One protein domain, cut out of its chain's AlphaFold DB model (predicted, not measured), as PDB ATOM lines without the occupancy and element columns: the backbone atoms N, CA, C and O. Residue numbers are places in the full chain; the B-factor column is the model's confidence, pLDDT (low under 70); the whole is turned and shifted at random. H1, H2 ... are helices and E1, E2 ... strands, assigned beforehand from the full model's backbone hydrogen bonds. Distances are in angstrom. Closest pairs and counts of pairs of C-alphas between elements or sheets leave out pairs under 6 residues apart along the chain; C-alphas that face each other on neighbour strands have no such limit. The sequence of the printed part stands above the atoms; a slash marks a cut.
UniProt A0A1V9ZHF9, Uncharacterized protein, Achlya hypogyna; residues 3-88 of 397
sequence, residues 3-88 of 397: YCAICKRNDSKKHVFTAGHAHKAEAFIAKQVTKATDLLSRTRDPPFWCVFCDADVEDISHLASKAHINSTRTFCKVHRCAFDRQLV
ATOM      1  N   TYR A   3      39.934 109.694   6.134       96.25
ATOM      2  CA  TYR A   3      38.906 108.661   6.185       96.25
ATOM      3  C   TYR A   3      39.382 107.418   5.436       96.25
ATOM      4  O   TYR A   3      39.847 107.500   4.299       96.25
ATOM      5  N   CYS A   4      39.273 106.254   6.067       96.56
ATOM      6  CA  CYS A   4      39.572 104.988   5.416       96.56
ATOM      7  C   CYS A   4      38.295 104.318   4.925       96.56
ATOM      8  O   CYS A   4      37.529 103.816   5.746       96.56
ATOM      9  N   ALA A   5      38.116 104.217   3.606       96.31
ATOM     10  CA  ALA A   5      36.971 103.527   3.010       96.31
ATOM     11  C   ALA A   5      36.883 102.042   3.426       96.31
ATOM     12  O   ALA A   5      35.789 101.523   3.640       96.31
ATOM     13  N   ILE A   6      38.030 101.376   3.619       97.00
ATOM     14  CA  ILE A   6      38.098  99.965   4.034       97.00
ATOM     15  C   ILE A   6      37.662  99.794   5.494       97.00
ATOM     16  O   ILE A   6      36.817  98.961   5.809       97.00
ATOM     17  N   CYS A   7      38.242 100.582   6.404       97.12
ATOM     18  CA  CYS A   7      37.968 100.455   7.836       97.12
ATOM     19  C   CYS A   7      36.732 101.243   8.304       97.12
ATOM     20  O   CYS A   7      36.372 101.115   9.472       97.12
ATOM     21  N   LYS A   8      36.131 102.067   7.433       96.94
ATOM     22  CA  LYS A   8      35.030 103.002   7.725       96.94
ATOM     23  C   LYS A   8      35.265 103.857   8.973       96.94
ATOM     24  O   LYS A   8      34.379 104.034   9.803       96.94
ATOM     25  N   ARG A   9      36.492 104.358   9.134       96.69
ATOM     26  CA  ARG A   9      36.888 105.177  10.288       96.69
ATOM     27  C   ARG A   9      37.755 106.355   9.874       96.69
ATOM     28  O   ARG A   9      38.558 106.238   8.945       96.69
ATOM     29  N   ASN A  10      37.612 107.452  10.609       97.38
ATOM     30  CA  ASN A  10      38.514 108.594  10.553       97.38
ATOM     31  C   ASN A  10      39.716 108.323  11.456       97.38
ATOM     32  O   ASN A  10      39.566 108.198  12.666       97.38
ATOM     33  N   ASP A  11      40.905 108.223  10.869       95.56
ATOM     34  CA  ASP A  11      42.138 107.948  11.608       95.56
ATOM     35  C   ASP A  11      43.317 108.695  10.946       95.56
ATOM     36  O   ASP A  11      43.195 109.383   9.926       95.56
ATOM     37  N   SER A  12      44.494 108.601  11.546       96.00
ATOM     38  CA  SER A  12      45.754 109.040  10.966       96.00
ATOM     39  C   SER A  12      46.170 108.138   9.796       96.00
ATOM     40  O   SER A  12      45.822 106.960   9.735       96.00
ATOM     41  N   LYS A  13      47.011 108.638   8.881       95.19
ATOM     42  CA  LYS A  13      47.582 107.832   7.777       95.19
ATOM     43  C   LYS A  13      48.387 106.609   8.264       95.19
ATOM     44  O   LYS A  13      48.653 105.704   7.477       95.19
ATOM     45  N   LYS A  14      48.769 106.567   9.548       95.94
ATOM     46  CA  LYS A  14      49.508 105.454  10.161       95.94
ATOM     47  C   LYS A  14      48.652 104.190  10.309       95.94
ATOM     48  O   LYS A  14      49.203 103.095  10.293       95.94
ATOM     49  N   HIS A  15      47.323 104.309  10.383       96.25
ATOM     50  CA  HIS A  15      46.456 103.144  10.582       96.25
ATOM     51  C   HIS A  15      46.524 102.139   9.420       96.25
ATOM     52  O   HIS A  15      46.362 100.942   9.644       96.25
ATOM     53  N   VAL A  16      46.808 102.608   8.198       96.88
ATOM     54  CA  VAL A  16      46.932 101.779   6.982       96.88
ATOM     55  C   VAL A  16      48.062 100.744   7.114       96.88
ATOM     56  O   VAL A  16      48.093  99.751   6.399       96.88
ATOM     57  N   PHE A  17      48.988 100.953   8.053       96.12
ATOM     58  CA  PHE A  17      50.105 100.049   8.328       96.12
ATOM     59  C   PHE A  17      49.835  99.066   9.473       96.12
ATOM     60  O   PHE A  17      50.708  98.276   9.818       96.12
ATOM     61  N   THR A  18      48.661  99.126  10.100       97.44
ATOM     62  CA  THR A  18      48.321  98.225  11.210       97.44
ATOM     63  C   THR A  18      47.882  96.861  10.683       97.44
ATOM     64  O   THR A  18      47.221  96.775   9.649       97.44
ATOM     65  N   ALA A  19      48.185  95.790  11.424       96.94
ATOM     66  CA  ALA A  19      47.752  94.435  11.068       96.94
ATOM     67  C   ALA A  19      46.218  94.327  10.949       96.94
ATOM     68  O   ALA A  19      45.704  93.687  10.036       96.94
ATOM     69  N   GLY A  20      45.481  95.038  11.812       97.31
ATOM     70  CA  GLY A  20      44.020  95.094  11.746       97.31
ATOM     71  C   GLY A  20      43.487  95.738  10.461       97.31
ATOM     72  O   GLY A  20      42.442  95.328   9.964       97.31
ATOM     73  N   HIS A  21      44.200  96.719   9.893       97.19
ATOM     74  CA  HIS A  21      43.853  97.268   8.579       97.19
ATOM     75  C   HIS A  21      44.140  96.267   7.463       97.19
ATOM     76  O   HIS A  21      43.284  96.085   6.605       97.19
ATOM     77  N   ALA A  22      45.296  95.597   7.491       96.12
ATOM     78  CA  ALA A  22      45.660  94.603   6.480       96.12
ATOM     79  C   ALA A  22      44.612  93.479   6.376       96.12
ATOM     80  O   ALA A  22      44.122  93.200   5.286       96.12
ATOM     81  N   HIS A  23      44.171  92.928   7.510       97.19
ATOM     82  CA  HIS A  23      43.144  91.884   7.525       97.19
ATOM     83  C   HIS A  23      41.782  92.377   7.000       97.19
ATOM     84  O   HIS A  23      41.130  91.715   6.192       97.19
ATOM     85  N   LYS A  24      41.356  93.585   7.399       97.56
ATOM     86  CA  LYS A  24      40.122  94.199   6.877       97.56
ATOM     87  C   LYS A  24      40.215  94.505   5.386       97.56
ATOM     88  O   LYS A  24      39.214  94.404   4.685       97.56
ATOM     89  N   ALA A  25      41.393  94.887   4.909       96.75
ATOM     90  CA  ALA A  25      41.656  95.134   3.504       96.75
ATOM     91  C   ALA A  25      41.548  93.855   2.671       96.75
ATOM     92  O   ALA A  25      40.889  93.878   1.639       96.75
ATOM     93  N   GLU A  26      42.115  92.741   3.132       96.00
ATOM     94  CA  GLU A  26      41.960  91.436   2.476       96.00
ATOM     95  C   GLU A  26      40.490  91.007   2.413       96.00
ATOM     96  O   GLU A  26      39.981  90.710   1.332       96.00
ATOM     97  N   ALA A  27      39.770  91.073   3.538       97.00
ATOM     98  CA  ALA A  27      38.344  90.746   3.583       97.00
ATOM     99  C   ALA A  27      37.498  91.670   2.686       97.00
ATOM    100  O   ALA A  27      36.546  91.230   2.038       97.00
ATOM    101  N   PHE A  28      37.848  92.958   2.624       97.62
ATOM    102  CA  PHE A  28      37.197  93.918   1.740       97.62
ATOM    103  C   PHE A  28      37.411  93.555   0.270       97.62
ATOM    104  O   PHE A  28      36.437  93.513  -0.478       97.62
ATOM    105  N   ILE A  29      38.649  93.260  -0.137       96.38
ATOM    106  CA  ILE A  29      38.974  92.877  -1.515       96.38
ATOM    107  C   ILE A  29      38.262  91.582  -1.901       96.38
ATOM    108  O   ILE A  29      37.597  91.563  -2.933       96.38
ATOM    109  N   ALA A  30      38.287  90.558  -1.044       95.44
ATOM    110  CA  ALA A  30      37.555  89.313  -1.273       95.44
ATOM    111  C   ALA A  30      36.054  89.567  -1.501       95.44
ATOM    112  O   ALA A  30      35.471  89.055  -2.453       95.44
ATOM    113  N   LYS A  31      35.436  90.443  -0.697       96.94
ATOM    114  CA  LYS A  31      34.029  90.825  -0.874       96.94
ATOM    115  C   LYS A  31      33.770  91.545  -2.200       96.94
ATOM    116  O   LYS A  31      32.712  91.339  -2.790       96.94
ATOM    117  N   GLN A  32      34.690  92.396  -2.664       96.31
ATOM    118  CA  GLN A  32      34.546  93.054  -3.970       96.31
ATOM    119  C   GLN A  32      34.713  92.069  -5.130       96.31
ATOM    120  O   GLN A  32      33.964  92.169  -6.095       96.31
ATOM    121  N   VAL A  33      35.615  91.088  -5.013       95.06
ATOM    122  CA  VAL A  33      35.739  90.000  -5.996       95.06
ATOM    123  C   VAL A  33      34.433  89.213  -6.073       95.06
ATOM    124  O   VAL A  33      33.871  89.098  -7.154       95.06
ATOM    125  N   THR A  34      33.879  88.768  -4.938       95.06
ATOM    126  CA  THR A  34      32.596  88.046  -4.920       95.06
ATOM    127  C   THR A  34      31.464  88.865  -5.540       95.06
ATOM    128  O   THR A  34      30.673  88.323  -6.302       95.06
ATOM    129  N   LYS A  35      31.392  90.174  -5.261       94.94
ATOM    130  CA  LYS A  35      30.400  91.062  -5.885       94.94
ATOM    131  C   LYS A  35      30.582  91.178  -7.395       94.94
ATOM    132  O   LYS A  35      29.595  91.133  -8.113       94.94
ATOM    133  N   ALA A  36      31.816  91.333  -7.872       92.62
ATOM    134  CA  ALA A  36      32.098  91.394  -9.302       92.62
ATOM    135  C   ALA A  36      31.727  90.074  -9.995       92.62
ATOM    136  O   ALA A  36      31.113  90.096 -11.056       92.62
ATOM    137  N   THR A  37      32.030  88.930  -9.374       93.12
ATOM    138  CA  THR A  37      31.620  87.610  -9.873       93.12
ATOM    139  C   THR A  37      30.100  87.447  -9.893       93.12
ATOM    140  O   THR A  37      29.566  86.953 -10.880       93.12
ATOM    141  N   ASP A  38      29.398  87.890  -8.846       93.69
ATOM    142  CA  ASP A  38      27.932  87.853  -8.794       93.69
ATOM    143  C   ASP A  38      27.314  88.716  -9.902       93.69
ATOM    144  O   ASP A  38      26.442  88.240 -10.622       93.69
ATOM    145  N   LEU A  39      27.822  89.936 -10.115       92.19
ATOM    146  CA  LEU A  39      27.389  90.805 -11.216       92.19
ATOM    147  C   LEU A  39      27.604  90.139 -12.580       92.19
ATOM    148  O   LEU A  39      26.672  90.094 -13.372       92.19
ATOM    149  N   LEU A  40      28.780  89.550 -12.818       90.19
ATOM    150  CA  LEU A  40      29.091  88.841 -14.067       90.19
ATOM    151  C   LEU A  40      28.221  87.596 -14.301       90.19
ATOM    152  O   LEU A  40      28.107  87.138 -15.434       90.19
ATOM    153  N   SER A  41      27.640  87.018 -13.247       91.50
ATOM    154  CA  SER A  41      26.773  85.839 -13.352       91.50
ATOM    155  C   SER A  41      25.305  86.170 -13.640       91.50
ATOM    156  O   SER A  41      24.527  85.273 -13.969       91.50
ATOM    157  N   ARG A  42      24.901  87.440 -13.514       92.31
ATOM    158  CA  ARG A  42      23.517  87.869 -13.742       92.31
ATOM    159  C   ARG A  42      23.263  88.074 -15.236       92.31
ATOM    160  O   ARG A  42      24.097  88.593 -15.958       92.31
ATOM    161  N   THR A  43      22.072  87.688 -15.691       76.25
ATOM    162  CA  THR A  43      21.619  87.834 -17.091       76.25
ATOM    163  C   THR A  43      21.129  89.236 -17.449       76.25
ATOM    164  O   THR A  43      20.834  89.502 -18.610       76.25
ATOM    165  N   ARG A  44      20.981  90.119 -16.460       84.38
ATOM    166  CA  ARG A  44      20.618  91.524 -16.652       84.38
ATOM    167  C   ARG A  44      21.682  92.377 -15.988       84.38
ATOM    168  O   ARG A  44      22.128  92.012 -14.900       84.38
ATOM    169  N   ASP A  45      21.977  93.514 -16.606       81.81
ATOM    170  CA  ASP A  45      22.958  94.492 -16.142       81.81
ATOM    171  C   ASP A  45      22.233  95.612 -15.379       81.81
ATOM    172  O   ASP A  45      21.852  96.621 -15.977       81.81
ATOM    173  N   PRO A  46      21.921  95.454 -14.075       88.62
ATOM    174  CA  PRO A  46      21.424  96.579 -13.305       88.62
ATOM    175  C   PRO A  46      22.549  97.609 -13.135       88.62
ATOM    176  O   PRO A  46      23.707  97.215 -12.955       88.62
ATOM    177  N   PRO A  47      22.217  98.911 -13.081       93.81
ATOM    178  CA  PRO A  47      23.189  99.913 -12.686       93.81
ATOM    179  C   PRO A  47      23.732  99.577 -11.291       93.81
ATOM    180  O   PRO A  47      22.983  99.188 -10.386       93.81
ATOM    181  N   PHE A  48      25.046  99.692 -11.114       95.06
ATOM    182  CA  PHE A  48      25.723  99.374  -9.861       95.06
ATOM    183  C   PHE A  48      26.748 100.443  -9.486       95.06
ATOM    184  O   PHE A  48      27.407 101.042 -10.327       95.06
ATOM    185  N   TRP A  49      26.931 100.644  -8.184       96.56
ATOM    186  CA  TRP A  49      27.951 101.552  -7.669       96.56
ATOM    187  C   TRP A  49      29.331 100.882  -7.645       96.56
ATOM    188  O   TRP A  49      29.540  99.886  -6.935       96.56
ATOM    189  N   CYS A  50      30.304 101.449  -8.361       96.75
ATOM    190  CA  CYS A  50      31.686 100.977  -8.345       96.75
ATOM    191  C   CYS A  50      32.492 101.673  -7.242       96.75
ATOM    192  O   CYS A  50      32.871 102.835  -7.356       96.75
ATOM    193  N   VAL A  51      32.853 100.930  -6.191       96.88
ATOM    194  CA  VAL A  51      33.597 101.477  -5.038       96.88
ATOM    195  C   VAL A  51      35.014 101.951  -5.400       96.88
ATOM    196  O   VAL A  51      35.575 102.791  -4.706       96.88
ATOM    197  N   PHE A  52      35.619 101.413  -6.462       97.12
ATOM    198  CA  PHE A  52      36.972 101.803  -6.874       97.12
ATOM    199  C   PHE A  52      36.991 103.095  -7.691       97.12
ATOM    200  O   PHE A  52      37.968 103.839  -7.617       97.12
ATOM    201  N   CYS A  53      35.933 103.340  -8.465       96.94
ATOM    202  CA  CYS A  53      35.776 104.534  -9.293       96.94
ATOM    203  C   CYS A  53      34.959 105.631  -8.604       96.94
ATOM    204  O   CYS A  53      34.996 106.761  -9.076       96.94
ATOM    205  N   ASP A  54      34.278 105.304  -7.501       96.62
ATOM    206  CA  ASP A  54      33.402 106.215  -6.755       96.62
ATOM    207  C   ASP A  54      32.315 106.823  -7.662       96.62
ATOM    208  O   ASP A  54      32.073 108.028  -7.657       96.62
ATOM    209  N   ALA A  55      31.713 105.975  -8.505       97.12
ATOM    210  CA  ALA A  55      30.731 106.366  -9.515       97.12
ATOM    211  C   ALA A  55      29.659 105.284  -9.720       97.12
ATOM    212  O   ALA A  55      29.934 104.085  -9.568       97.12
ATOM    213  N   ASP A  56      28.459 105.720 -10.108       97.06
ATOM    214  CA  ASP A  56      27.402 104.854 -10.629       97.06
ATOM    215  C   ASP A  56      27.775 104.382 -12.038       97.06
ATOM    216  O   ASP A  56      28.223 105.161 -12.880       97.06
ATOM    217  N   VAL A  57      27.632 103.083 -12.277       96.75
ATOM    218  CA  VAL A  57      28.029 102.412 -13.512       96.75
ATOM    219  C   VAL A  57      26.816 101.717 -14.106       96.75
ATOM    220  O   VAL A  57      26.172 100.919 -13.431       96.75
ATOM    221  N   GLU A  58      26.527 101.999 -15.375       94.50
ATOM    222  CA  GLU A  58      25.385 101.416 -16.092       94.50
ATOM    223  C   GLU A  58      25.703 100.060 -16.741       94.50
ATOM    224  O   GLU A  58      24.802  99.249 -16.916       94.50
ATOM    225  N   ASP A  59      26.974  99.794 -17.067       94.12
ATOM    226  CA  ASP A  59      27.401  98.620 -17.839       94.12
ATOM    227  C   ASP A  59      28.550  97.857 -17.149       94.12
ATOM    228  O   ASP A  59      29.542  98.436 -16.694       94.12
ATOM    229  N   ILE A  60      28.445  96.526 -17.114       93.69
ATOM    230  CA  ILE A  60      29.463  95.604 -16.591       93.69
ATOM    231  C   ILE A  60      30.789  95.723 -17.359       93.69
ATOM    232  O   ILE A  60      31.858  95.508 -16.770       93.69
ATOM    233  N   SER A  61      30.765  96.149 -18.629       92.38
ATOM    234  CA  SER A  61      31.974  96.409 -19.429       92.38
ATOM    235  C   SER A  61      32.938  97.406 -18.761       92.38
ATOM    236  O   SER A  61      34.159  97.330 -18.953       92.38
ATOM    237  N   HIS A  62      32.432  98.270 -17.871       95.12
ATOM    238  CA  HIS A  62      33.236  99.155 -17.032       95.12
ATOM    239  C   HIS A  62      34.313  98.412 -16.229       95.12
ATOM    240  O   HIS A  62      35.432  98.918 -16.114       95.12
ATOM    241  N   LEU A  63      34.021  97.211 -15.711       94.88
ATOM    242  CA  LEU A  63      34.965  96.419 -14.909       94.88
ATOM    243  C   LEU A  63      36.186  95.952 -15.719       94.88
ATOM    244  O   LEU A  63      37.240  95.674 -15.140       94.88
ATOM    245  N   ALA A  64      36.063  95.884 -17.047       94.19
ATOM    246  CA  ALA A  64      37.160  95.584 -17.966       94.19
ATOM    247  C   ALA A  64      37.865  96.853 -18.489       94.19
ATOM    248  O   ALA A  64      38.922  96.770 -19.117       94.19
ATOM    249  N   SER A  65      37.316  98.045 -18.224       95.88
ATOM    250  CA  SER A  65      37.857  99.304 -18.737       95.88
ATOM    251  C   SER A  65      39.229  99.643 -18.140       95.88
ATOM    252  O   SER A  65      39.507  99.453 -16.952       95.88
ATOM    253  N   LYS A  66      40.104 100.249 -18.954       96.69
ATOM    254  CA  LYS A  66      41.435 100.705 -18.510       96.69
ATOM    255  C   LYS A  66      41.357 101.731 -17.372       96.69
ATOM    256  O   LYS A  66      42.250 101.768 -16.524       96.69
ATOM    257  N   ALA A  67      40.297 102.542 -17.345       96.56
ATOM    258  CA  ALA A  67      40.036 103.500 -16.275       96.56
ATOM    259  C   ALA A  67      39.826 102.782 -14.933       96.56
ATOM    260  O   ALA A  67      40.567 103.047 -13.988       96.56
ATOM    261  N   HIS A  68      38.927 101.794 -14.882       96.38
ATOM    262  CA  HIS A  68      38.671 100.989 -13.682       96.38
ATOM    263  C   HIS A  68      39.916 100.251 -13.180       96.38
ATOM    264  O   HIS A  68      40.208 100.250 -11.982       96.38
ATOM    265  N   ILE A  69      40.717  99.686 -14.090       95.88
ATOM    266  CA  ILE A  69      41.982  99.014 -13.747       95.88
ATOM    267  C   ILE A  69      42.933  99.969 -13.024       95.88
ATOM    268  O   ILE A  69      43.539  99.618 -12.004       95.88
ATOM    269  N   ASN A  70      43.079 101.183 -13.551       96.88
ATOM    270  CA  ASN A  70      43.957 102.195 -12.976       96.88
ATOM    271  C   ASN A  70      43.421 102.716 -11.637       96.88
ATOM    272  O   ASN A  70      44.208 102.868 -10.696       96.88
ATOM    273  N   SER A  71      42.108 102.917 -11.520       96.69
ATOM    274  CA  SER A  71      41.441 103.289 -10.268       96.69
ATOM    275  C   SER A  71      41.636 102.217  -9.197       96.69
ATOM    276  O   SER A  71      42.110 102.525  -8.106       96.69
ATOM    277  N   THR A  72      41.430 100.941  -9.532       96.69
ATOM    278  CA  THR A  72      41.643  99.804  -8.621       96.69
ATOM    279  C   THR A  72      43.097  99.727  -8.150       96.69
ATOM    280  O   THR A  72      43.366  99.629  -6.954       96.69
ATOM    281  N   ARG A  73      44.076  99.847  -9.060       96.44
ATOM    282  CA  ARG A  73      45.503  99.876  -8.685       96.44
ATOM    283  C   ARG A  73      45.841 101.058  -7.779       96.44
ATOM    284  O   ARG A  73      46.612 100.902  -6.830       96.44
ATOM    285  N   THR A  74      45.280 102.230  -8.064       96.56
ATOM    286  CA  THR A  74      45.496 103.447  -7.271       96.56
ATOM    287  C   THR A  74      44.887 103.298  -5.881       96.56
ATOM    288  O   THR A  74      45.580 103.547  -4.894       96.56
ATOM    289  N   PHE A  75      43.659 102.786  -5.787       96.81
ATOM    290  CA  PHE A  75      42.997 102.440  -4.534       96.81
ATOM    291  C   PHE A  75      43.850 101.469  -3.708       96.81
ATOM    292  O   PHE A  75      44.174 101.756  -2.552       96.81
ATOM    293  N   CYS A  76      44.319 100.372  -4.316       95.94
ATOM    294  CA  CYS A  76      45.157  99.393  -3.628       95.94
ATOM    295  C   CYS A  76      46.488  99.981  -3.151       95.94
ATOM    296  O   CYS A  76      46.951  99.666  -2.056       95.94
ATOM    297  N   LYS A  77      47.089 100.888  -3.927       95.88
ATOM    298  CA  LYS A  77      48.321 101.590  -3.545       95.88
ATOM    299  C   LYS A  77      48.102 102.533  -2.360       95.88
ATOM    300  O   LYS A  77      48.943 102.574  -1.460       95.88
ATOM    301  N   VAL A  78      46.994 103.276  -2.349       95.44
ATOM    302  CA  VAL A  78      46.639 104.210  -1.267       95.44
ATOM    303  C   VAL A  78      46.324 103.450   0.021       95.44
ATOM    304  O   VAL A  78      46.817 103.817   1.089       95.44
ATOM    305  N   HIS A  79      45.565 102.360  -0.083       95.06
ATOM    306  CA  HIS A  79      45.118 101.573   1.063       95.06
ATOM    307  C   HIS A  79      46.013 100.373   1.399       95.06
ATOM    308  O   HIS A  79      45.695  99.628   2.322       95.06
ATOM    309  N   ARG A  80      47.138 100.195   0.698       93.00
ATOM    310  CA  ARG A  80      48.095  99.088   0.876       93.00
ATOM    311  C   ARG A  80      47.458  97.696   0.933       93.00
ATOM    312  O   ARG A  80      47.893  96.851   1.711       93.00
ATOM    313  N   CYS A  81      46.451  97.449   0.109       93.94
ATOM    314  CA  CYS A  81      45.906  96.107  -0.058       93.94
ATOM    315  C   CYS A  81      46.570  95.395  -1.244       93.94
ATOM    316  O   CYS A  81      47.153  96.037  -2.124       93.94
ATOM    317  N   ALA A  82      46.518  94.063  -1.252       87.19
ATOM    318  CA  ALA A  82      46.981  93.283  -2.390       87.19
ATOM    319  C   ALA A  82      46.058  93.549  -3.588       87.19
ATOM    320  O   ALA A  82      44.836  93.488  -3.467       87.19
ATOM    321  N   PHE A  83      46.642  93.901  -4.731       90.38
ATOM    322  CA  PHE A  83      45.887  94.019  -5.972       90.38
ATOM    323  C   PHE A  83      45.564  92.617  -6.488       90.38
ATOM    324  O   PHE A  83      46.482  91.845  -6.767       90.38
ATOM    325  N   ASP A  84      44.275  92.319  -6.631       87.69
ATOM    326  CA  ASP A  84      43.795  91.081  -7.230       87.69
ATOM    327  C   ASP A  84      43.381  91.332  -8.684       87.69
ATOM    328  O   ASP A  84      42.652  92.283  -8.984       87.69
ATOM    329  N   ARG A  85      43.850  90.478  -9.601       88.19
ATOM    330  CA  ARG A  85      43.488  90.561 -11.021       88.19
ATOM    331  C   ARG A  85      42.018  90.226 -11.250       88.19
ATOM    332  O   ARG A  85      41.485  90.707 -12.232       88.19
ATOM    333  N   GLN A  86      41.365  89.482 -10.357       88.06
ATOM    334  CA  GLN A  86      39.943  89.148 -10.473       88.06
ATOM    335  C   GLN A  86      39.015  90.363 -10.305       88.06
ATOM    336  O   GLN A  86      37.867  90.316 -10.732       88.06
ATOM    337  N   LEU A  87      39.503  91.468  -9.726       87.12
ATOM    338  CA  LEU A  87      38.759  92.738  -9.647       87.12
ATOM    339  C   LEU A  87      38.680  93.477 -10.981       87.12
ATOM    340  O   LEU A  87      37.834  94.350 -11.176       87.12
ATOM    341  N   VAL A  88      39.619  93.170 -11.866       85.56
ATOM    342  CA  VAL A  88      39.619  93.630 -13.238       85.56
ATOM    343  C   VAL A  88      38.924  92.523 -13.989       85.56
ATOM    344  O   VAL A  88      39.528  91.467 -14.154       85.56
TER     345      VAL A  88
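This is residues 3 to 88 of the 397 residues of an uncharacterized protein of Achlya hypogyna (UniProt A0A1V9ZHF9). A hairpin of two short strands, E2 and E3, lies on one side of two helices, the long H2 and the shorter H4, which run side by side in opposite ways with a gap between them. At the other end of H2 the short strand E1 and the short helix H1 make a small head, and after H4 residues 80 to 88 fold back along the gap, on the side away from the hairpin. The printed part has 86 residues, with four named helices and three named strands in the order E1, H1, H2, E2, E3, H3, H4; the only sheet is E2 - E3, antiparallel, and the class is mostly helix. The whole is compact, with a radius of gyration of the C-alphas of 13.4 A, and elongated, spanning 41 by 21 by 20 A.

E2, residues 48 to 50, and E3, residues 55 to 57, form a hairpin, antiparallel with 136 degrees between their directions. N 48 and O 57 are 2.9 A apart and N 57 and O 48 are 2.8 A apart, both within hydrogen-bond range. H4, residues 66 to 79, is apart from both strands. H2, residues 19 to 41, and H4 are close but not clearly touching, at a shallow tilt of 21 degrees, opposite ways; their closest C-alphas, those of Ala 25 and His 79, are 7.7 A apart. H3, residues 60 to 64, is close to but not clearly touching H4, the closest C-alphas being those of His 62 and His 68, 6.6 A apart. H1, residues 13 to 17, is close to but not clearly touching H4 through the C-alphas of Val 16 and His 79, 6.2 A apart. E1, residues 9 to 11, pairs with no named strand, but residues 3 to 4 pair antiparallel with residues 9 to 10 of E1. In H2 and H4 every O i to N i+4 pair is within hydrogen-bond range; H1 has 0 of 1 such pairs and 1 of 2 O i to N i+3 pairs within range, H3 0 of 1 and 2 of 2.

H2 is 33.3 A long from C-alpha 19 at (47.752, 94.435, 11.068) to C-alpha 41 at (26.773, 85.839, -13.352). E2 measures 6.4 A, E3 6.2 A and E1 6.1 A. H3 measures 7.8 A and H1 8.2 A. H4 is 19.9 A long and ends at C-alpha 79, at (45.118, 101.573, 1.063).

The C-alphas of Lys 14 and Thr 43, the two farthest apart, are 42.8 A from each other. The printed part has no cut and no long link; H2 to E2 is short and the other links are tight. The mean pLDDT of the printed part is 94.5, and no printed residue is under 70.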